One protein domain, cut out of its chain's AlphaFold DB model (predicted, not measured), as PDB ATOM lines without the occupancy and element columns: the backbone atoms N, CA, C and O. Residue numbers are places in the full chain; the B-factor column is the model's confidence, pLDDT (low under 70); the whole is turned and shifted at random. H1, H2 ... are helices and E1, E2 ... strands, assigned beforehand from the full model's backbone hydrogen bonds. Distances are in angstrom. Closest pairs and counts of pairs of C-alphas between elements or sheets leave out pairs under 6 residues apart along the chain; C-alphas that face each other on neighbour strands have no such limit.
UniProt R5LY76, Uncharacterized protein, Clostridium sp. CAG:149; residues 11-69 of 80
ATOM      1  N   ILE A  11      -2.188  -1.035  56.103       88.69
ATOM      2  CA  ILE A  11      -3.104  -0.268  56.957       88.69
ATOM      3  C   ILE A  11      -3.423   1.082  56.315       88.69
ATOM      4  O   ILE A  11      -4.598   1.431  56.230       88.69
ATOM      5  N   ASP A  12      -2.406   1.809  55.852       93.25
ATOM      6  CA  ASP A  12      -2.582   3.131  55.238       93.25
ATOM      7  C   ASP A  12      -3.428   3.022  53.955       93.25
ATOM      8  O   ASP A  12      -4.472   3.666  53.860       93.25
ATOM      9  N   LYS A  13      -3.122   2.051  53.081       90.31
ATOM     10  CA  LYS A  13      -3.924   1.773  51.876       90.31
ATOM     11  C   LYS A  13      -5.392   1.446  52.178       90.31
ATOM     12  O   LYS A  13      -6.296   1.828  51.441       90.31
ATOM     13  N   ARG A  14      -5.666   0.712  53.265       92.06
ATOM     14  CA  ARG A  14      -7.047   0.400  53.673       92.06
ATOM     15  C   ARG A  14      -7.798   1.648  54.138       92.06
ATOM     16  O   ARG A  14      -9.002   1.722  53.917       92.06
ATOM     17  N   ARG A  15      -7.118   2.585  54.801       93.12
ATOM     18  CA  ARG A  15      -7.717   3.842  55.273       93.12
ATOM     19  C   ARG A  15      -8.070   4.760  54.105       93.12
ATOM     20  O   ARG A  15      -9.176   5.281  54.097       93.12
ATOM     21  N   GLU A  16      -7.192   4.871  53.110       94.31
ATOM     22  CA  GLU A  16      -7.438   5.632  51.874       94.31
ATOM     23  C   GLU A  16      -8.695   5.129  51.147       94.31
ATOM     24  O   GLU A  16      -9.646   5.885  50.974       94.31
ATOM     25  N   MET A  17      -8.783   3.818  50.875       90.75
ATOM     26  CA  MET A  17      -9.981   3.220  50.257       90.75
ATOM     27  C   MET A  17     -11.260   3.433  51.084       90.75
ATOM     28  O   MET A  17     -12.359   3.505  50.536       90.75
ATOM     29  N   GLN A  18     -11.154   3.486  52.417       92.12
ATOM     30  CA  GLN A  18     -12.304   3.769  53.278       92.12
ATOM     31  C   GLN A  18     -12.761   5.225  53.169       92.12
ATOM     32  O   GLN A  18     -13.966   5.458  53.173       92.12
ATOM     33  N   MET A  19     -11.831   6.174  53.058       90.12
ATOM     34  CA  MET A  19     -12.139   7.595  52.879       90.12
ATOM     35  C   MET A  19     -12.784   7.858  51.516       90.12
ATOM     36  O   MET A  19     -13.839   8.480  51.478       90.12
ATOM     37  N   GLU A  20     -12.237   7.306  50.430       89.19
ATOM     38  CA  GLU A  20     -12.822   7.413  49.079       89.19
ATOM     39  C   GLU A  20     -14.246   6.846  49.039       89.19
ATOM     40  O   GLU A  20     -15.181   7.484  48.558       89.19
ATOM     41  N   LYS A  21     -14.447   5.663  49.633       87.62
ATOM     42  CA  LYS A  21     -15.776   5.051  49.729       87.62
ATOM     43  C   LYS A  21     -16.743   5.894  50.561       87.62
ATOM     44  O   LYS A  21     -17.934   5.949  50.257       87.62
ATOM     45  N   GLN A  22     -16.261   6.506  51.642       89.06
ATOM     46  CA  GLN A  22     -17.073   7.424  52.437       89.06
ATOM     47  C   GLN A  22     -17.456   8.655  51.620       89.06
ATOM     48  O   GLN A  22     -18.620   9.040  51.655       89.06
ATOM     49  N   GLU A  23     -16.528   9.224  50.859       88.50
ATOM     50  CA  GLU A  23     -16.783  10.369  49.990       88.50
ATOM     51  C   GLU A  23     -17.835  10.053  48.922       88.50
ATOM     52  O   GLU A  23     -18.825  10.775  48.823       88.50
ATOM     53  N   GLU A  24     -17.708   8.929  48.214       85.50
ATOM     54  CA  GLU A  24     -18.707   8.481  47.234       85.50
ATOM     55  C   GLU A  24     -20.088   8.287  47.886       85.50
ATOM     56  O   GLU A  24     -21.118   8.660  47.326       85.50
ATOM     57  N   SER A  25     -20.123   7.788  49.127       90.88
ATOM     58  CA  SER A  25     -21.373   7.578  49.863       90.88
ATOM     59  C   SER A  25     -22.102   8.866  50.267       90.88
ATOM     60  O   SER A  25     -23.265   8.778  50.679       90.88
ATOM     61  N   ARG A  26     -21.464  10.041  50.149       96.19
ATOM     62  CA  ARG A  26     -22.083  11.355  50.411       96.19
ATOM     63  C   ARG A  26     -23.006  11.808  49.289       96.19
ATOM     64  O   ARG A  26     -23.807  12.714  49.512       96.19
ATOM     65  N   TYR A  27     -22.914  11.184  48.121       97.25
ATOM     66  CA  TYR A  27     -23.734  11.511  46.967       97.25
ATOM     67  C   TYR A  27     -24.866  10.503  46.776       97.25
ATOM     68  O   TYR A  27     -24.788   9.336  47.168       97.25
ATOM     69  N   GLU A  28     -25.956  10.969  46.183       97.75
ATOM     70  CA  GLU A  28     -27.084  10.144  45.782       97.75
ATOM     71  C   GLU A  28     -26.672   9.145  44.698       97.75
ATOM     72  O   GLU A  28     -25.752   9.383  43.914       97.75
ATOM     73  N   THR A  29     -27.371   8.017  44.629       97.56
ATOM     74  CA  THR A  29     -27.130   6.976  43.624       97.56
ATOM     75  C   THR A  29     -28.253   6.989  42.601       97.56
ATOM     76  O   THR A  29     -29.425   6.938  42.970       97.56
ATOM     77  N   CYS A  30     -27.903   7.003  41.315       97.81
ATOM     78  CA  CYS A  30     -28.881   6.961  40.238       97.81
ATOM     79  C   CYS A  30     -29.726   5.685  40.338       97.81
ATOM     80  O   CYS A  30     -29.199   4.572  40.269       97.81
ATOM     81  N   ILE A  31     -31.045   5.832  40.451       98.06
ATOM     82  CA  ILE A  31     -31.966   4.696  40.588       98.06
ATOM     83  C   ILE A  31     -32.009   3.808  39.337       98.06
ATOM     84  O   ILE A  31     -32.328   2.625  39.444       98.06
ATOM     85  N   PHE A  32     -31.632   4.353  38.176       96.94
ATOM     86  CA  PHE A  32     -31.612   3.639  36.902       96.94
ATOM     87  C   PHE A  32     -30.281   2.912  36.665       96.94
ATOM     88  O   PHE A  32     -30.248   1.687  36.584       96.94
ATOM     89  N   CYS A  33     -29.160   3.643  36.612       97.19
ATOM     90  CA  CYS A  33     -27.854   3.073  36.250       97.19
ATOM     91  C   CYS A  33     -26.966   2.683  37.444       97.19
ATOM     92  O   CYS A  33     -25.881   2.142  37.239       97.19
ATOM     93  N   ARG A  34     -27.403   2.960  38.682       96.88
ATOM     94  CA  ARG A  34     -26.714   2.629  39.946       96.88
ATOM     95  C   ARG A  34     -25.347   3.286  40.160       96.88
ATOM     96  O   ARG A  34     -24.639   2.915  41.088       96.88
ATOM     97  N   LYS A  35     -24.991   4.283  39.348       95.88
ATOM     98  CA  LYS A  35     -23.785   5.100  39.541       95.88
ATOM     99  C   LYS A  35     -24.041   6.215  40.555       95.88
ATOM    100  O   LYS A  35     -25.165   6.718  40.636       95.88
ATOM    101  N   ALA A  36     -23.007   6.608  41.297       96.00
ATOM    102  CA  ALA A  36     -23.044   7.821  42.105       96.00
ATOM    103  C   ALA A  36     -23.321   9.041  41.211       96.00
ATOM    104  O   ALA A  36     -22.844   9.124  40.077       96.00
ATOM    105  N   THR A  37     -24.144   9.952  41.711       96.44
ATOM    106  CA  THR A  37     -24.450  11.235  41.072       96.44
ATOM    107  C   THR A  37     -23.569  12.335  41.659       96.44
ATOM    108  O   THR A  37     -22.798  12.101  42.583       96.44
ATOM    109  N   ASP A  38     -23.695  13.550  41.143       95.56
ATOM    110  CA  ASP A  38     -23.103  14.766  41.701       95.56
ATOM    111  C   ASP A  38     -23.995  15.431  42.767       95.56
ATOM    112  O   ASP A  38     -23.633  16.466  43.324       95.56
ATOM    113  N   VAL A  39     -25.159  14.847  43.077       96.88
ATOM    114  CA  VAL A  39     -26.130  15.400  44.028       96.88
ATOM    115  C   VAL A  39     -25.805  14.924  45.449       96.88
ATOM    116  O   VAL A  39     -25.881  13.724  45.710       96.88
ATOM    117  N   PRO A  40     -25.472  15.817  46.403       97.12
ATOM    118  CA  PRO A  40     -25.222  15.424  47.788       97.12
ATOM    119  C   PRO A  40     -26.494  14.933  48.488       97.12
ATOM    120  O   PRO A  40     -27.557  15.539  48.343       97.12
ATOM    121  N   LYS A  41     -26.377  13.906  49.334       96.19
ATOM    122  CA  LYS A  41     -27.490  13.378  50.148       96.19
ATOM    123  C   LYS A  41     -28.040  14.375  51.166       96.19
ATOM    124  O   LYS A  41     -29.180  14.240  51.593       96.19
ATOM    125  N   GLU A  42     -27.231  15.351  51.564       96.56
ATOM    126  CA  GLU A  42     -27.614  16.419  52.497       96.56
ATOM    127  C   GLU A  42     -28.355  17.568  51.803       96.56
ATOM    128  O   GLU A  42     -29.005  18.363  52.476       96.56
ATOM    129  N   LYS A  43     -28.273  17.665  50.466       96.69
ATOM    130  CA  LYS A  43     -28.955  18.720  49.711       96.69
ATOM    131  C   LYS A  43     -30.464  18.579  49.884       96.69
ATOM    132  O   LYS A  43     -30.979  17.465  49.765       96.69
ATOM    133  N   ASP A  44     -31.178  19.672  50.127       97.19
ATOM    134  CA  ASP A  44     -32.631  19.616  50.283       97.19
ATOM    135  C   ASP A  44     -33.300  19.077  49.012       97.19
ATOM    136  O   ASP A  44     -32.871  19.390  47.901       97.19
ATOM    137  N   ILE A  45     -34.338  18.249  49.170       95.69
ATOM    138  CA  ILE A  45     -35.028  17.586  48.054       95.69
ATOM    139  C   ILE A  45     -35.569  18.607  47.047       95.69
ATOM    140  O   ILE A  45     -35.461  18.373  45.843       95.69
ATOM    141  N   SER A  46     -36.081  19.748  47.515       95.56
ATOM    142  CA  SER A  46     -36.623  20.808  46.655       95.56
ATOM    143  C   SER A  46     -35.571  21.447  45.742       95.56
ATOM    144  O   SER A  46     -35.914  22.031  44.716       95.56
ATOM    145  N   GLU A  47     -34.287  21.287  46.066       95.69
ATOM    146  CA  GLU A  47     -33.164  21.841  45.312       95.69
ATOM    147  C   GLU A  47     -32.446  20.788  44.443       95.69
ATOM    148  O   GLU A  47     -31.447  21.093  43.774       95.69
ATOM    149  N   ARG A  48     -32.886  19.524  44.462       96.06
ATOM    150  CA  ARG A  48     -32.248  18.436  43.703       96.06
ATOM    151  C   ARG A  48     -32.749  18.416  42.265       96.06
ATOM    152  O   ARG A  48     -33.887  18.050  41.982       96.06
ATOM    153  N   ASN A  49     -31.855  18.725  41.330       95.38
ATOM    154  CA  ASN A  49     -32.126  18.494  39.914       95.38
ATOM    155  C   ASN A  49     -32.320  16.994  39.663       95.38
ATOM    156  O   ASN A  49     -31.580  16.180  40.213       95.38
ATOM    157  N   TYR A  50     -33.271  16.636  38.799       96.56
ATOM    158  CA  TYR A  50     -33.517  15.252  38.358       96.56
ATOM    159  C   TYR A  50     -33.955  14.272  39.464       96.56
ATOM    160  O   TYR A  50     -33.898  13.055  39.269       96.56
ATOM    161  N   TYR A  51     -34.387  14.779  40.622       97.94
ATOM    162  CA  TYR A  51     -35.039  13.965  41.640       97.94
ATOM    163  C   TYR A  51     -36.475  13.647  41.216       97.94
ATOM    164  O   TYR A  51     -37.213  14.529  40.780       97.94
ATOM    165  N   ILE A  52     -36.867  12.381  41.341       96.19
ATOM    166  CA  ILE A  52     -38.221  11.914  41.057       96.19
ATOM    167  C   ILE A  52     -38.901  11.615  42.389       96.19
ATOM    168  O   ILE A  52     -38.480  10.713  43.121       96.19
ATOM    169  N   GLU A  53     -39.952  12.371  42.697       95.62
ATOM    170  CA  GLU A  53     -40.707  12.224  43.940       95.62
ATOM    171  C   GLU A  53     -41.200  10.782  44.120       95.62
ATOM    172  O   GLU A  53     -41.760  10.172  43.208       95.62
ATOM    173  N   GLY A  54     -40.911  10.201  45.287       94.44
ATOM    174  CA  GLY A  54     -41.267   8.819  45.621       94.44
ATOM    175  C   GLY A  54     -40.413   7.726  44.964       94.44
ATOM    176  O   GLY A  54     -40.460   6.588  45.427       94.44
ATOM    177  N   ALA A  55     -39.603   8.033  43.945       95.44
ATOM    178  CA  ALA A  55     -38.761   7.043  43.261       95.44
ATOM    179  C   ALA A  55     -37.268   7.184  43.592       95.44
ATOM    180  O   ALA A  55     -36.577   6.176  43.738       95.44
ATOM    181  N   GLY A  56     -36.770   8.416  43.732       96.56
ATOM    182  CA  GLY A  56     -35.376   8.712  44.062       96.56
ATOM    183  C   GLY A  56     -34.641   9.519  42.990       96.56
ATOM    184  O   GLY A  56     -35.241  10.136  42.113       96.56
ATOM    185  N   GLN A  57     -33.313   9.547  43.084       98.38
ATOM    186  CA  GLN A  57     -32.455  10.403  42.264       98.38
ATOM    187  C   GLN A  57     -32.077   9.749  40.924       98.38
ATOM    188  O   GLN A  57     -31.640   8.599  40.896       98.38
ATOM    189  N   LEU A  58     -32.147  10.492  39.815       98.12
ATOM    190  CA  LEU A  58     -31.497  10.130  38.546       98.12
ATOM    191  C   LEU A  58     -30.196  10.917  38.348       98.12
ATOM    192  O   LEU A  58     -30.069  12.049  38.815       98.12
ATOM    193  N   CYS A  59     -29.239  10.342  37.615       97.38
ATOM    194  CA  CYS A  59     -28.156  11.135  37.035       97.38
ATOM    195  C   CYS A  59     -28.669  11.920  35.818       97.38
ATOM    196  O   CYS A  59     -29.701  11.581  35.227       97.38
ATOM    197  N   ARG A  60     -27.924  12.957  35.429       95.81
ATOM    198  CA  ARG A  60     -28.264  13.837  34.307       95.81
ATOM    199  C   ARG A  60     -28.525  13.053  33.018       95.81
ATOM    200  O   ARG A  60     -29.501  13.320  32.326       95.81
ATOM    201  N   GLU A  61     -27.668  12.089  32.696       95.81
ATOM    202  CA  GLU A  61     -27.747  11.290  31.471       95.81
ATOM    203  C   GLU A  61     -29.041  10.476  31.424       95.81
ATOM    204  O   GLU A  61     -29.797  10.595  30.463       95.81
ATOM    205  N   CYS A  62     -29.341   9.722  32.489       96.00
ATOM    206  CA  CYS A  62     -30.552   8.903  32.558       96.00
ATOM    207  C   CYS A  62     -31.821   9.759  32.546       96.00
ATOM    208  O   CYS A  62     -32.814   9.371  31.937       96.00
ATOM    209  N   TYR A  63     -31.800  10.940  33.172       96.06
ATOM    210  CA  TYR A  63     -32.926  11.865  33.087       96.06
ATOM    211  C   TYR A  63     -33.201  12.296  31.639       96.06
ATOM    212  O   TYR A  63     -34.348  12.256  31.199       96.06
ATOM    213  N   PHE A  64     -32.172  12.674  30.874       94.00
ATOM    214  CA  PHE A  64     -32.353  13.077  29.475       94.00
ATOM    215  C   PHE A  64     -32.675  11.909  28.538       94.00
ATOM    216  O   PHE A  64     -33.400  12.101  27.564       94.00
ATOM    217  N   GLU A  65     -32.196  10.704  28.825       92.50
ATOM    218  CA  GLU A  65     -32.578   9.501  28.081       92.50
ATOM    219  C   GLU A  65     -34.076   9.200  28.235       92.50
ATOM    220  O   GLU A  65     -34.766   8.963  27.247       92.50
ATOM    221  N   ILE A  66     -34.593   9.296  29.465       91.38
ATOM    222  CA  ILE A  66     -35.993   8.987  29.787       91.38
ATOM    223  C   ILE A  66     -36.935  10.138  29.393       91.38
ATOM    224  O   ILE A  66     -37.982   9.906  28.792       91.38
ATOM    225  N   TYR A  67     -36.579  11.386  29.719       89.62
ATOM    226  CA  TYR A  67     -37.464  12.557  29.589       89.62
ATOM    227  C   TYR A  67     -37.008  13.587  28.545       89.62
ATOM    228  O   TYR A  67     -37.810  14.398  28.084       89.62
ATOM    229  N   GLY A  68     -35.731  13.579  28.162       81.50
ATOM    230  CA  GLY A  68     -35.117  14.587  27.289       81.50
ATOM    231  C   GLY A  68     -35.458  14.461  25.806       81.50
ATOM    232  O   GLY A  68     -35.097  15.340  25.027       81.50
ATOM    233  N   SER A  69     -36.178  13.414  25.401       67.69
ATOM    234  CA  SER A  69     -36.445  13.135  23.990       67.69
ATOM    235  C   SER A  69     -37.926  13.233  23.635       67.69
ATOM    236  O   SER A  69     -38.586  12.241  23.339       67.69
TER     237      SER A  69
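What this domain is: This is residues 11 to 69 of the 80 residues of an uncharacterized protein of Clostridium sp. CAG:149 (UniProt R5LY76). A single helical arm, residues 11 to 23 of H1, sticks out from a small body in which the hairpin of E1 and E2 lies next to the arm, a long looped stretch follows it, and the short helix H2 lies at the end away from H1. The arm makes much of the length: the C-alphas span 48 by 23 by 15 A, while the body without the arm spans 30 by 21 by 16 A. The printed part has 59 residues, with two named helices and two named strands in the order H1, E1, E2, H2; the sheet, E1 - E2, is antiparallel and the class is mixed, helices and strands. The whole is loose, with a radius of gyration of the C-alphas of 13.8 A.

How they stand to each other: H1, residues 11 to 24, stands free over residues 11 to 23. A tight link of 2 residues joins it to E1, residues 27 to 29. E1 and E2, residues 36 to 40, form a hairpin, antiparallel at 135 degrees between their directions. N 28 and O 39 are within hydrogen-bond range at 2.8 A, as are N 37 and O 28 at 2.8 A. The closest C-alphas of H1 and E2, those of Glu 24 and Ala 36, are 6.7 A apart. H2, residues 60 to 67, is apart from H1 and from E1. In H1 and H2 every O i to N i+4 pair is within hydrogen-bond range.

Where its parts are: H1 begins at C-alpha 11, (-3.104, -0.268, 56.957), and is 20.4 A long from first to last C-alpha. E1 measures 6.6 A and E2 9.7 A. H2 measures 10.4 A and ends at C-alpha 67, (-37.464, 12.557, 29.589).

The domain as a whole: The C-alphas of Ile 11 and Ser 69, the two farthest apart, are 48.8 A apart. The printed part has no cut. The link from E2 to H2, residues 41 to 59, is long; within it residues 51 to 52 pair antiparallel with residues 56 to 57. Mean pLDDT of the printed part is 93.9, and residue 69 is under 70.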